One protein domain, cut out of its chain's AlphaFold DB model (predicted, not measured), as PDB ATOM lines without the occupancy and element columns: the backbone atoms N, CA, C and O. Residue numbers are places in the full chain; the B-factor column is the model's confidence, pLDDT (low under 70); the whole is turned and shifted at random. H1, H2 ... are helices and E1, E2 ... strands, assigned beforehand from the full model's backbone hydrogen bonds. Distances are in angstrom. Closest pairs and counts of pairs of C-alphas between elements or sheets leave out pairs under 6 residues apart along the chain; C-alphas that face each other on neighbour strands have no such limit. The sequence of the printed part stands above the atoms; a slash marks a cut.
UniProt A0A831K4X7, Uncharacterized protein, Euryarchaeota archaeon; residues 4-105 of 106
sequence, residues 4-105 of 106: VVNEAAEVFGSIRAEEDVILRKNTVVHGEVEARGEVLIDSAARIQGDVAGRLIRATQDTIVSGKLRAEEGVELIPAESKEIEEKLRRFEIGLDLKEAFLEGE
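AT A GLANCE: This is residues 4 to 105 of the 106 residues of an uncharacterized protein of Euryarchaeota archaeon (UniProt A0A831K4X7). What shape do these atoms make? The chain is wound in stacked turns, a short three-sided solenoid of parallel strands, and a long helix, H1, leaves it as an arm whose residues 93 to 105 stick out. One side of the coil stacks E1, E4, residues 46 to 47 and residues 63 to 64; the second stacks E2, E5 and the first parts of E7 and E8; the third stacks residues 4 to 5, E3, E6 and the later parts of E7 and E8. What is it made of? The printed part has 102 residues, with eight named strands, E1 to E8, followed by one named helix, H1, and its class is mixed; E2, E3, E5, E6, E7 and E8 make a branched parallel sheet, E1 and E4 a parallel sheet of two. How large is it? It is compact, with a radius of gyration of the C-alphas of 13.8 A, yet it spans 46 by 28 by 28 A, the arm making the length.

HOW THE PARTS SIT: What are the neighbours of the first turn? E1, residues 10 to 12, is parallel to E4, residues 28 to 30, with N 11 and O 28 within hydrogen-bond range at 2.8 A. E1 runs on into E2, residues 15 to 17, at 91 degrees, and E2 is parallel to E5, residues 33 to 35, with N 17 and O 34 at 2.9 A. E3, residues 21 to 23, is parallel to E6, residues 38 to 41, with N 21 and O 38 at 2.9 A. Which strand has three neighbours? E7, residues 51 to 59, bends by 124 degrees at residue 54; E5 and E6 lie on one side of it and E8, residues 68 to 77, on the other side, each parallel to it. N 52 and O 33 are 2.8 A apart, N 57 and O 39 2.9 A, and N 75 and O 56 2.8 A. This branched sheet is twisted. Where is the helix? H1, residues 83 to 103, is on the branched sheet but only grazes it, with its residues 83 to 91; the closest C-alphas of E6 and H1 are those of Leu 40 and Ile 84, 6.7 A apart. In H1 every O i to N i+4 pair is within hydrogen-bond range.

IN THESE COORDINATES: Where does the first strand begin? C-alpha 10 of E1 is at (128.486, 158.117, 108.504). Which elements are longest? From first to last C-alpha, E7 measures 14.1 A, E8 15.4 A and H1 30.8 A, while E1 to E5 have three residues each and E6 four. Where does H1 run? It goes from C-alpha 83 at (109.885, 145.084, 105.535) to C-alpha 103 at (135.265, 128.437, 100.493).

THE WHOLE: How far does it reach? The two C-alphas farthest apart are those of Ser 65 and Glu 105, 46.1 A; without residues 93 to 105 the body spans 27 by 27 by 24 A. Is it continuous? The printed part has no cut, and no link is long. Where is confidence low? Residues 102 to 105 have a pLDDT under 70, and the mean of the printed part is 92.2.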
ATOM      1  N   VAL A   4     125.514 147.717 101.364       95.50
ATOM      2  CA  VAL A   4     124.862 147.891 102.666       95.50
ATOM      3  C   VAL A   4     125.684 148.846 103.514       95.50
ATOM      4  O   VAL A   4     126.868 148.616 103.759       95.50
ATOM      5  N   VAL A   5     125.042 149.912 103.978       96.50
ATOM      6  CA  VAL A   5     125.595 150.832 104.966       96.50
ATOM      7  C   VAL A   5     124.998 150.475 106.317       96.50
ATOM      8  O   VAL A   5     123.781 150.527 106.507       96.50
ATOM      9  N   ASN A   6     125.866 150.069 107.242       95.31
ATOM     10  CA  ASN A   6     125.456 149.583 108.553       95.31
ATOM     11  C   ASN A   6     124.905 150.680 109.464       95.31
ATOM     12  O   ASN A   6     125.104 151.868 109.228       95.31
ATOM     13  N   GLU A   7     124.195 150.257 110.511       95.44
ATOM     14  CA  GLU A   7     123.546 151.166 111.457       95.44
ATOM     15  C   GLU A   7     124.524 152.188 112.038       95.44
ATOM     16  O   GLU A   7     125.665 151.858 112.361       95.44
ATOM     17  N   ALA A   8     124.048 153.427 112.184       96.88
ATOM     18  CA  ALA A   8     124.798 154.558 112.731       96.88
ATOM     19  C   ALA A   8     126.122 154.883 112.007       96.88
ATOM     20  O   ALA A   8     126.952 155.616 112.545       96.88
ATOM     21  N   ALA A   9     126.330 154.367 110.792       97.75
ATOM     22  CA  ALA A   9     127.477 154.741 109.982       97.75
ATOM     23  C   ALA A   9     127.291 156.131 109.356       97.75
ATOM     24  O   ALA A   9     126.189 156.525 108.966       97.75
ATOM     25  N   GLU A  10     128.404 156.843 109.207       98.38
ATOM     26  CA  GLU A  10     128.486 158.117 108.504       98.38
ATOM     27  C   GLU A  10     129.371 157.949 107.266       98.38
ATOM     28  O   GLU A  10     130.507 157.477 107.352       98.38
ATOM     29  N   VAL A  11     128.835 158.294 106.097       98.06
ATOM     30  CA  VAL A  11     129.498 158.137 104.800       98.06
ATOM     31  C   VAL A  11     129.729 159.508 104.183       98.06
ATOM     32  O   VAL A  11     128.796 160.292 104.023       98.06
ATOM     33  N   PHE A  12     130.972 159.772 103.783       98.25
ATOM     34  CA  PHE A  12     131.351 160.962 103.026       98.25
ATOM     35  C   PHE A  12     131.636 160.581 101.573       98.25
ATOM     36  O   PHE A  12     132.515 159.761 101.306       98.25
ATOM     37  N   GLY A  13     130.915 161.199 100.640       96.50
ATOM     38  CA  GLY A  13     130.982 160.888  99.214       96.50
ATOM     39  C   GLY A  13     129.766 160.110  98.709       96.50
ATOM     40  O   GLY A  13     128.841 159.803  99.459       96.50
ATOM     41  N   SER A  14     129.755 159.833  97.405       97.56
ATOM     42  CA  SER A  14     128.625 159.174  96.744       97.56
ATOM     43  C   SER A  14     128.653 157.658  96.923       97.56
ATOM     44  O   SER A  14     129.705 157.027  96.807       97.56
ATOM     45  N   ILE A  15     127.476 157.067  97.098       98.25
ATOM     46  CA  ILE A  15     127.254 155.622  97.080       98.25
ATOM     47  C   ILE A  15     126.663 155.258  95.720       98.25
ATOM     48  O   ILE A  15     125.656 155.835  95.314       98.25
ATOM     49  N   ARG A  16     127.270 154.293  95.022       97.94
ATOM     50  CA  ARG A  16     126.720 153.732  93.779       97.94
ATOM     51  C   ARG A  16     126.701 152.212  93.850       97.94
ATOM     52  O   ARG A  16     127.718 151.610  94.194       97.94
ATOM     53  N   ALA A  17     125.573 151.609  93.494       97.12
ATOM     54  CA  ALA A  17     125.418 150.164  93.394       97.12
ATOM     55  C   ALA A  17     124.783 149.752  92.060       97.12
ATOM     56  O   ALA A  17     123.879 150.395  91.531       97.12
ATOM     57  N   GLU A  18     125.255 148.626  91.530       97.19
ATOM     58  CA  GLU A  18     124.726 148.012  90.304       97.19
ATOM     59  C   GLU A  18     123.462 147.177  90.563       97.19
ATOM     60  O   GLU A  18     122.741 146.838  89.632       97.19
ATOM     61  N   GLU A  19     123.220 146.821  91.824       95.56
ATOM     62  CA  GLU A  19     121.988 146.184  92.298       95.56
ATOM     63  C   GLU A  19     121.334 147.141  93.301       95.56
ATOM     64  O   GLU A  19     121.008 148.263  92.917       95.56
ATOM     65  N   ASP A  20     121.188 146.748  94.565       96.44
ATOM     66  CA  ASP A  20     120.460 147.523  95.569       96.44
ATOM     67  C   ASP A  20     121.398 148.346  96.470       96.44
ATOM     68  O   ASP A  20     122.552 147.978  96.704       96.44
ATOM     69  N   VAL A  21     120.887 149.441  97.034       97.81
ATOM     70  CA  VAL A  21     121.511 150.135  98.171       97.81
ATOM     71  C   VAL A  21     120.617 149.984  99.393       97.81
ATOM     72  O   VAL A  21     119.426 150.279  99.329       97.81
ATOM     73  N   ILE A  22     121.201 149.582 100.523       96.75
ATOM     74  CA  ILE A  22     120.506 149.500 101.807       96.75
ATOM     75  C   ILE A  22     121.196 150.406 102.818       96.75
ATOM     76  O   ILE A  22     122.336 150.159 103.211       96.75
ATOM     77  N   LEU A  23     120.500 151.455 103.244       97.06
ATOM     78  CA  LEU A  23     120.920 152.358 104.307       97.06
ATOM     79  C   LEU A  23     120.183 151.966 105.585       97.06
ATOM     80  O   LEU A  23     118.962 152.104 105.661       97.06
ATOM     81  N   ARG A  24     120.908 151.427 106.568       95.81
ATOM     82  CA  ARG A  24     120.317 150.986 107.837       95.81
ATOM     83  C   ARG A  24     120.024 152.166 108.768       95.81
ATOM     84  O   ARG A  24     120.249 153.332 108.452       95.81
ATOM     85  N   LYS A  25     119.485 151.856 109.944       95.56
ATOM     86  CA  LYS A  25     119.003 152.859 110.895       95.56
ATOM     87  C   LYS A  25     120.071 153.877 111.259       95.56
ATOM     88  O   LYS A  25     121.225 153.521 111.505       95.56
ATOM     89  N   ASN A  26     119.657 155.132 111.386       96.69
ATOM     90  CA  ASN A  26     120.506 156.247 111.815       96.69
ATOM     91  C   ASN A  26     121.741 156.491 110.929       96.69
ATOM     92  O   ASN A  26     122.678 157.153 111.374       96.69
ATOM     93  N   THR A  27     121.784 155.969 109.698       98.12
ATOM     94  CA  THR A  27     122.891 156.280 108.788       98.12
ATOM     95  C   THR A  27     122.858 157.735 108.352       98.12
ATOM     96  O   THR A  27     121.785 158.295 108.110       98.12
ATOM     97  N   VAL A  28     124.035 158.327 108.181       98.56
ATOM     98  CA  VAL A  28     124.199 159.667 107.617       98.56
ATOM     99  C   VAL A  28     125.024 159.565 106.342       98.56
ATOM    100  O   VAL A  28     126.111 158.996 106.345       98.56
ATOM    101  N   VAL A  29     124.521 160.115 105.241       98.56
ATOM    102  CA  VAL A  29     125.226 160.142 103.955       98.56
ATOM    103  C   VAL A  29     125.406 161.585 103.511       98.56
ATOM    104  O   VAL A  29     124.436 162.307 103.283       98.56
ATOM    105  N   HIS A  30     126.660 161.996 103.358       98.38
ATOM    106  CA  HIS A  30     127.067 163.269 102.779       98.38
ATOM    107  C   HIS A  30     127.448 163.068 101.313       98.38
ATOM    108  O   HIS A  30     128.629 163.036 100.956       98.38
ATOM    109  N   GLY A  31     126.438 162.894 100.467       98.19
ATOM    110  CA  GLY A  31     126.621 162.629  99.049       98.19
ATOM    111  C   GLY A  31     125.379 162.051  98.387       98.19
ATOM    112  O   GLY A  31     124.328 161.887  99.005       98.19
ATOM    113  N   GLU A  32     125.526 161.760  97.099       98.38
ATOM    114  CA  GLU A  32     124.485 161.138  96.281       98.38
ATOM    115  C   GLU A  32     124.387 159.637  96.560       98.38
ATOM    116  O   GLU A  32     125.398 158.975  96.806       98.38
ATOM    117  N   VAL A  33     123.179 159.093  96.454       98.69
ATOM    118  CA  VAL A  33     122.918 157.655  96.552       98.69
ATOM    119  C   VAL A  33     122.274 157.187  95.258       98.69
ATOM    120  O   VAL A  33     121.208 157.668  94.885       98.69
ATOM    121  N   GLU A  34     122.906 156.242  94.573       98.56
ATOM    122  CA  GLU A  34     122.419 155.715  93.302       98.56
ATOM    123  C   GLU A  34     122.436 154.184  93.292       98.56
ATOM    124  O   GLU A  34     123.442 153.552  93.622       98.56
ATOM    125  N   ALA A  35     121.322 153.592  92.877       98.06
ATOM    126  CA  ALA A  35     121.180 152.165  92.635       98.06
ATOM    127  C   ALA A  35     120.535 151.936  91.264       98.06
ATOM    128  O   ALA A  35     119.625 152.668  90.879       98.06
ATOM    129  N   ARG A  36     120.942 150.891  90.535       97.62
ATOM    130  CA  ARG A  36     120.131 150.405  89.396       97.62
ATOM    131  C   ARG A  36     118.918 149.602  89.866       97.62
ATOM    132  O   ARG A  36     117.924 149.513  89.151       97.62
ATOM    133  N   GLY A  37     119.017 148.992  91.043       97.06
ATOM    134  CA  GLY A  37     117.943 148.286  91.725       97.06
ATOM    135  C   GLY A  37     117.176 149.197  92.674       97.06
ATOM    136  O   GLY A  37     116.848 150.342  92.357       97.06
ATOM    137  N   GLU A  38     116.842 148.665  93.840       97.06
ATOM    138  CA  GLU A  38     116.124 149.395  94.874       97.06
ATOM    139  C   GLU A  38     117.065 150.206  95.773       97.06
ATOM    140  O   GLU A  38     118.181 149.787  96.080       97.06
ATOM    141  N   VAL A  39     116.577 151.348  96.262       98.06
ATOM    142  CA  VAL A  39     117.180 152.045  97.404       98.06
ATOM    143  C   VAL A  39     116.262 151.873  98.610       98.06
ATOM    144  O   VAL A  39     115.139 152.382  98.624       98.06
ATOM    145  N   LEU A  40     116.748 151.150  99.616       97.44
ATOM    146  CA  LEU A  40     116.079 150.901 100.891       97.44
ATOM    147  C   LEU A  40     116.688 151.819 101.951       97.44
ATOM    148  O   LEU A  40     117.885 151.740 102.220       97.44
ATOM    149  N   ILE A  41     115.871 152.685 102.545       97.25
ATOM    150  CA  ILE A  41     116.301 153.668 103.541       97.25
ATOM    151  C   ILE A  41     115.523 153.437 104.835       97.25
ATOM    152  O   ILE A  41     114.311 153.651 104.893       97.25
ATOM    153  N   ASP A  42     116.225 152.950 105.852       95.81
ATOM    154  CA  ASP A  42     115.665 152.621 107.160       95.81
ATOM    155  C   ASP A  42     115.543 153.864 108.065       95.81
ATOM    156  O   ASP A  42     116.029 154.957 107.764       95.81
ATOM    157  N   SER A  43     114.892 153.667 109.209       95.94
ATOM    158  CA  SER A  43     114.503 154.691 110.173       95.94
ATOM    159  C   SER A  43     115.636 155.638 110.569       95.94
ATOM    160  O   SER A  43     116.791 155.248 110.774       95.94
ATOM    161  N   ALA A  44     115.271 156.914 110.700       95.56
ATOM    162  CA  ALA A  44     116.135 158.018 111.107       95.56
ATOM    163  C   ALA A  44     117.382 158.257 110.229       95.56
ATOM    164  O   ALA A  44     118.278 159.010 110.630       95.56
ATOM    165  N   ALA A  45     117.451 157.674 109.028       97.25
ATOM    166  CA  ALA A  45     118.526 157.961 108.088       97.25
ATOM    167  C   ALA A  45     118.453 159.403 107.553       97.25
ATOM    168  O   ALA A  45     117.379 159.983 107.346       97.25
ATOM    169  N   ARG A  46     119.629 159.993 107.317       98.38
ATOM    170  CA  ARG A  46     119.796 161.354 106.796       98.38
ATOM    171  C   ARG A  46     120.679 161.337 105.559       98.38
ATOM    172  O   ARG A  46     121.836 160.943 105.639       98.38
ATOM    173  N   ILE A  47     120.165 161.830 104.439       98.56
ATOM    174  CA  ILE A  47     120.904 161.924 103.179       98.56
ATOM    175  C   ILE A  47     121.002 163.391 102.773       98.56
ATOM    176  O   ILE A  47     119.994 164.077 102.602       98.56
ATOM    177  N   GLN A  48     122.228 163.883 102.632       98.38
ATOM    178  CA  GLN A  48     122.557 165.215 102.131       98.38
ATOM    179  C   GLN A  48     122.995 165.112 100.670       98.38
ATOM    180  O   GLN A  48     124.171 165.251 100.341       98.38
ATOM    181  N   GLY A  49     122.032 164.822  99.802       98.31
ATOM    182  CA  GLY A  49     122.253 164.624  98.377       98.31
ATOM    183  C   GLY A  49     121.026 164.041  97.692       98.31
ATOM    184  O   GLY A  49     120.002 163.775  98.328       98.31
ATOM    185  N   ASP A  50     121.139 163.866  96.379       98.62
ATOM    186  CA  ASP A  50     120.096 163.250  95.566       98.62
ATOM    187  C   ASP A  50     120.095 161.725  95.757       98.62
ATOM    188  O   ASP A  50     121.143 161.104  95.944       98.62
ATOM    189  N   VAL A  51     118.907 161.122  95.684       98.69
ATOM    190  CA  VAL A  51     118.719 159.668  95.720       98.69
ATOM    191  C   VAL A  51     118.061 159.216  94.425       98.69
ATOM    192  O   VAL A  51     116.997 159.720  94.050       98.69
ATOM    193  N   ALA A  52     118.677 158.247  93.757       98.62
ATOM    194  CA  ALA A  52     118.188 157.654  92.524       98.62
ATOM    195  C   ALA A  52     118.142 156.124  92.619       98.62
ATOM    196  O   ALA A  52     119.079 155.491  93.102       98.62
ATOM    197  N   GLY A  53     117.050 155.536  92.139       98.25
ATOM    198  CA  GLY A  53     116.841 154.091  92.111       98.25
ATOM    199  C   GLY A  53     115.786 153.693  91.088       98.25
ATOM    200  O   GLY A  53     115.050 154.542  90.585       98.25
ATOM    201  N   ARG A  54     115.638 152.395  90.823       98.19
ATOM    202  CA  ARG A  54     114.446 151.880  90.139       98.19
ATOM    203  C   ARG A  54     113.213 152.070  91.020       98.19
ATOM    204  O   ARG A  54     112.218 152.627  90.573       98.19
ATOM    205  N   LEU A  55     113.317 151.699  92.293       98.00
ATOM    206  CA  LEU A  55     112.300 151.902  93.325       98.00
ATOM    207  C   LEU A  55     112.977 152.461  94.578       98.00
ATOM    208  O   LEU A  55     114.048 151.987  94.958       98.00
ATOM    209  N   ILE A  56     112.363 153.448  95.229       98.44
ATOM    210  CA  ILE A  56     112.852 153.974  96.511       98.44
ATOM    211  C   ILE A  56     111.836 153.628  97.592       98.44
ATOM    212  O   ILE A  56     110.672 154.010  97.497       98.44
ATOM    213  N   ARG A  57     112.289 152.940  98.635       97.75
ATOM    214  CA  ARG A  57     111.506 152.616  99.829       97.75
ATOM    215  C   ARG A  57     112.172 153.272 101.021       97.75
ATOM    216  O   ARG A  57     113.306 152.937 101.350       97.75
ATOM    217  N   ALA A  58     111.474 154.205 101.651       97.00
ATOM    218  CA  ALA A  58     111.993 154.956 102.783       97.00
ATOM    219  C   ALA A  58     110.997 154.938 103.936       97.00
ATOM    220  O   ALA A  58     109.783 155.019 103.730       97.00
ATOM    221  N   THR A  59     111.499 154.862 105.161       96.81
ATOM    222  CA  THR A  59     110.651 155.099 106.325       96.81
ATOM    223  C   THR A  59     110.212 156.565 106.384       96.81
ATOM    224  O   THR A  59     110.912 157.471 105.931       96.81
ATOM    225  N   GLN A  60     109.039 156.827 106.957       95.94
ATOM    226  CA  GLN A  60     108.449 158.174 107.030       95.94
ATOM    227  C   GLN A  60     109.289 159.213 107.791       95.94
ATOM    228  O   GLN A  60     109.102 160.412 107.602       95.94
ATOM    229  N   ASP A  61     110.187 158.765 108.660       96.50
ATOM    230  CA  ASP A  61     111.096 159.590 109.457       96.50
ATOM    231  C   ASP A  61     112.463 159.821 108.781       96.50
ATOM    232  O   ASP A  61     113.324 160.504 109.342       96.50
ATOM    233  N   THR A  62     112.664 159.280 107.577       96.50
ATOM    234  CA  THR A  62     113.847 159.535 106.752       96.50
ATOM    235  C   THR A  62     113.895 161.000 106.314       96.50
ATOM    236  O   THR A  62     112.890 161.585 105.909       96.50
ATOM    237  N   ILE A  63     115.093 161.592 106.317       97.75
ATOM    238  CA  ILE A  63     115.319 162.951 105.813       97.75
ATOM    239  C   ILE A  63     116.240 162.908 104.599       97.75
ATOM    240  O   ILE A  63     117.420 162.579 104.720       97.75
ATOM    241  N   VAL A  64     115.729 163.336 103.442       97.88
ATOM    242  CA  VAL A  64     116.526 163.533 102.224       97.88
ATOM    243  C   VAL A  64     116.555 165.012 101.861       97.88
ATOM    244  O   VAL A  64     115.534 165.617 101.545       97.88
ATOM    245  N   SER A  65     117.746 165.600 101.914       97.88
ATOM    246  CA  SER A  65     118.016 166.989 101.534       97.88
ATOM    247  C   SER A  65     118.478 167.051 100.080       97.88
ATOM    248  O   SER A  65     119.604 167.444  99.786       97.88
ATOM    249  N   GLY A  66     117.607 166.614  99.176       97.31
ATOM    250  CA  GLY A  66     117.891 166.491  97.752       97.31
ATOM    251  C   GLY A  66     116.666 166.019  96.982       97.31
ATOM    252  O   GLY A  66     115.546 166.006  97.499       97.31
ATOM    253  N   LYS A  67     116.864 165.654  95.721       98.12
ATOM    254  CA  LYS A  67     115.809 165.107  94.865       98.12
ATOM    255  C   LYS A  67     115.723 163.597  95.035       98.12
ATOM    256  O   LYS A  67     116.739 162.917  95.125       98.12
ATOM    257  N   LEU A  68     114.501 163.078  94.987       98.00
ATOM    258  CA  LEU A  68     114.234 161.652  94.833       98.00
ATOM    259  C   LEU A  68     113.875 161.376  93.375       98.00
ATOM    260  O   LEU A  68     112.986 162.026  92.819       98.00
ATOM    261  N   ARG A  69     114.556 160.414  92.756       98.12
ATOM    262  CA  ARG A  69     114.250 159.937  91.408       98.12
ATOM    263  C   ARG A  69     114.061 158.431  91.445       98.12
ATOM    264  O   ARG A  69     115.010 157.698  91.685       98.12
ATOM    265  N   ALA A  70     112.842 157.992  91.177       97.94
ATOM    266  CA  ALA A  70     112.522 156.581  91.091       97.94
ATOM    267  C   ALA A  70     111.712 156.297  89.832       97.94
ATOM    268  O   ALA A  70     110.746 157.010  89.559       97.94
ATOM    269  N   GLU A  71     112.121 155.287  89.069       97.00
ATOM    270  CA  GLU A  71     111.454 154.899  87.821       97.00
ATOM    271  C   GLU A  71     110.078 154.272  88.082       97.00
ATOM    272  O   GLU A  71     109.101 154.611  87.419       97.00
ATOM    273  N   GLU A  72     109.998 153.395  89.082       98.25
ATOM    274  CA  GLU A  72     108.788 152.676  89.494       98.25
ATOM    275  C   GLU A  72     108.031 153.394  90.622       98.25
ATOM    276  O   GLU A  72     106.851 153.124  90.843       98.25
ATOM    277  N   GLY A  73     108.674 154.348  91.301       98.00
ATOM    278  CA  GLY A  73     108.041 155.215  92.293       98.00
ATOM    279  C   GLY A  73     108.748 155.266  93.646       98.00
ATOM    280  O   GLY A  73     109.788 154.650  93.877       98.00
ATOM    281  N   VAL A  74     108.179 156.064  94.548       98.00
ATOM    282  CA  VAL A  74     108.658 156.212  95.925       98.00
ATOM    283  C   VAL A  74     107.584 155.691  96.869       98.00
ATOM    284  O   VAL A  74     106.444 156.151  96.826       98.00
ATOM    285  N   GLU A  75     107.960 154.760  97.737       97.44
ATOM    286  CA  GLU A  75     107.103 154.183  98.765       97.44
ATOM    287  C   GLU A  75     107.559 154.659 100.147       97.44
ATOM    288  O   GLU A  75     108.706 154.450 100.549       97.44
ATOM    289  N   LEU A  76     106.646 155.303 100.877       96.31
ATOM    290  CA  LEU A  76     106.859 155.687 102.268       96.31
ATOM    291  C   LEU A  76     106.231 154.640 103.179       96.31
ATOM    292  O   LEU A  76     105.019 154.422 103.127       96.31
ATOM    293  N   ILE A  77     107.043 154.029 104.033       95.06
ATOM    294  CA  ILE A  77     106.600 152.987 104.962       95.06
ATOM    295  C   ILE A  77     106.704 153.460 106.422       95.06
ATOM    296  O   ILE A  77     107.508 154.343 106.727       95.06
ATOM    297  N   PRO A  78     105.903 152.910 107.353       93.31
ATOM    298  CA  PRO A  78     106.032 153.225 108.778       93.31
ATOM    299  C   PRO A  78     107.437 152.908 109.310       93.31
ATOM    300  O   PRO A  78     108.044 151.925 108.884       93.31
ATOM    301  N   ALA A  79     107.933 153.701 110.264       86.81
ATOM    302  CA  ALA A  79     109.267 153.516 110.851       86.81
ATOM    303  C   ALA A  79     109.415 152.168 111.585       86.81
ATOM    304  O   ALA A  79     110.501 151.600 111.652       86.81
ATOM    305  N   GLU A  80     108.312 151.612 112.086       84.31
ATOM    306  CA  GLU A  80     108.264 150.312 112.761       84.31
ATOM    307  C   GLU A  80     108.047 149.134 111.791       84.31
ATOM    308  O   GLU A  80     107.829 147.999 112.229       84.31
ATOM    309  N   SER A  81     108.071 149.380 110.475       84.81
ATOM    310  CA  SER A  81     107.907 148.331 109.469       84.81
ATOM    311  C   SER A  81     109.057 147.324 109.525       84.81
ATOM    312  O   SER A  81     110.232 147.681 109.569       84.81
ATOM    313  N   LYS A  82     108.717 146.034 109.457       85.06
ATOM    314  CA  LYS A  82     109.700 144.945 109.358       85.06
ATOM    315  C   LYS A  82     110.163 144.683 107.929       85.06
ATOM    316  O   LYS A  82     111.026 143.842 107.724       85.06
ATOM    317  N   GLU A  83     109.617 145.383 106.940       85.19
ATOM    318  CA  GLU A  83     109.885 145.084 105.535       85.19
ATOM    319  C   GLU A  83     111.360 145.275 105.147       85.19
ATOM    320  O   GLU A  83     111.935 144.423 104.464       85.19
ATOM    321  N   ILE A  84     111.990 146.362 105.609       86.00
ATOM    322  CA  ILE A  84     113.414 146.631 105.346       86.00
ATOM    323  C   ILE A  84     114.291 145.604 106.071       86.00
ATOM    324  O   ILE A  84     115.179 145.021 105.457       86.00
ATOM    325  N   GLU A  85     113.984 145.304 107.335       85.81
ATOM    326  CA  GLU A  85     114.644 144.260 108.134       85.81
ATOM    327  C   GLU A  85     114.537 142.868 107.474       85.81
ATOM    328  O   GLU A  85     115.501 142.108 107.427       85.81
ATOM    329  N   GLU A  86     113.381 142.519 106.910       86.31
ATOM    330  CA  GLU A  86     113.177 141.256 106.193       86.31
ATOM    331  C   GLU A  86     113.920 141.212 104.851       86.31
ATOM    332  O   GLU A  86     114.389 140.147 104.434       86.31
ATOM    333  N   LYS A  87     114.033 142.341 104.137       82.75
ATOM    334  CA  LYS A  87     114.891 142.437 102.943       82.75
ATOM    335  C   LYS A  87     116.370 142.310 103.310       82.75
ATOM    336  O   LYS A  87     117.073 141.551 102.648       82.75
ATOM    337  N   LEU A  88     116.806 142.953 104.392       84.69
ATOM    338  CA  LEU A  88     118.160 142.839 104.937       84.69
ATOM    339  C   LEU A  88     118.517 141.394 105.284       84.69
ATOM    340  O   LEU A  88     119.512 140.887 104.783       84.69
ATOM    341  N   ARG A  89     117.665 140.686 106.035       84.94
ATOM    342  CA  ARG A  89     117.904 139.268 106.363       84.94
ATOM    343  C   ARG A  89     118.069 138.399 105.125       84.94
ATOM    344  O   ARG A  89     118.934 137.535 105.088       84.94
ATOM    345  N   ARG A  90     117.229 138.606 104.105       82.88
ATOM    346  CA  ARG A  90     117.334 137.861 102.840       82.88
ATOM    347  C   ARG A  90     118.637 138.164 102.110       82.88
ATOM    348  O   ARG A  90     119.209 137.258 101.512       82.88
ATOM    349  N   PHE A  91     119.083 139.414 102.162       82.50
ATOM    350  CA  PHE A  91     120.355 139.828 101.594       82.50
ATOM    351  C   PHE A  91     121.536 139.172 102.322       82.50
ATOM    352  O   PHE A  91     122.357 138.538 101.666       82.50
ATOM    353  N   GLU A  92     121.574 139.244 103.655       81.50
ATOM    354  CA  GLU A  92     122.616 138.630 104.492       81.50
ATOM    355  C   GLU A  92     122.692 137.112 104.277       81.50
ATOM    356  O   GLU A  92     123.750 136.598 103.935       81.50
ATOM    357  N   ILE A  93     121.557 136.404 104.315       77.31
ATOM    358  CA  ILE A  93     121.507 134.961 104.018       77.31
ATOM    359  C   ILE A  93     122.037 134.663 102.606       77.31
ATOM    360  O   ILE A  93     122.719 133.663 102.377       77.31
ATOM    361  N   GLY A  94     121.702 135.510 101.630       75.56
ATOM    362  CA  GLY A  94     122.187 135.367 100.260       75.56
ATOM    363  C   GLY A  94     123.700 135.558 100.130       75.56
ATOM    364  O   GLY A  94     124.315 134.912  99.278       75.56
ATOM    365  N   LEU A  95     124.298 136.419 100.959       75.69
ATOM    366  CA  LEU A  95     125.748 136.582 101.046       75.69
ATOM    367  C   LEU A  95     126.403 135.367 101.704       75.69
ATOM    368  O   LEU A  95     127.303 134.794 101.094       75.69
ATOM    369  N   ASP A  96     125.888 134.915 102.849       73.50
ATOM    370  CA  ASP A  96     126.420 133.757 103.583       73.50
ATOM    371  C   ASP A  96     126.488 132.505 102.691       73.50
ATOM    372  O   ASP A  96     127.476 131.770 102.678       73.50
ATOM    373  N   LEU A  97     125.444 132.270 101.884       74.06
ATOM    374  CA  LEU A  97     125.433 131.162 100.930       74.06
ATOM    375  C   LEU A  97     126.523 131.318  99.865       74.06
ATOM    376  O   LEU A  97     127.208 130.345  99.560       74.06
ATOM    377  N   LYS A  98     126.702 132.518  99.294       73.00
ATOM    378  CA  LYS A  98     127.743 132.770  98.284       73.00
ATOM    379  C   LYS A  98     129.146 132.562  98.851       73.00
ATOM    380  O   LYS A  98     129.978 131.986  98.156       73.00
ATOM    381  N   GLU A  99     129.395 132.999 100.081       74.25
ATOM    382  CA  GLU A  99     130.680 132.805 100.760       74.25
ATOM    383  C   GLU A  99     130.967 131.314 100.982       74.25
ATOM    384  O   GLU A  99     132.029 130.832 100.589       74.25
ATOM    385  N   ALA A 100     129.984 130.545 101.462       73.31
ATOM    386  CA  ALA A 100     130.119 129.098 101.644       73.31
ATOM    387  C   ALA A 100     130.420 128.334 100.336       73.31
ATOM    388  O   ALA A 100     131.143 127.337 100.357       73.31
ATOM    389  N   PHE A 101     129.897 128.786  99.190       70.50
ATOM    390  CA  PHE A 101     130.236 128.192  97.889       70.50
ATOM    391  C   PHE A 101     131.669 128.509  97.442       70.50
ATOM    392  O   PHE A 101     132.281 127.680  96.776       70.50
ATOM    393  N   LEU A 102     132.210 129.675  97.802       69.50
ATOM    394  CA  LEU A 102     133.572 130.077  97.433       69.50
ATOM    395  C   LEU A 102     134.637 129.398  98.307       69.50
ATOM    396  O   LEU A 102     135.718 129.088  97.813       69.50
ATOM    397  N   GLU A 103     134.339 129.127  99.579       69.31
ATOM    398  CA  GLU A 103     135.265 128.437 100.493       69.31
ATOM    399  C   GLU A 103     135.349 126.916 100.253       69.31
ATOM    400  O   GLU A 103     136.323 126.280 100.653       69.31
ATOM    401  N   GLY A 104     134.357 126.323  99.580       58.81
ATOM    402  CA  GLY A 104     134.308 124.890  99.265       58.81
ATOM    403  C   GLY A 104     135.103 124.449  98.026       58.81
ATOM    404  O   GLY A 104     135.203 123.247  97.785       58.81
ATOM    405  N   GLU A 105     135.660 125.383  97.247       54.53
ATOM    406  CA  GLU A 105     136.501 125.101  96.065       54.53
ATOM    407  C   GLU A 105     138.020 125.221  96.343       54.53
ATOM    408  O   GLU A 105     138.807 125.450  95.422       54.53
TER     409      GLU A 105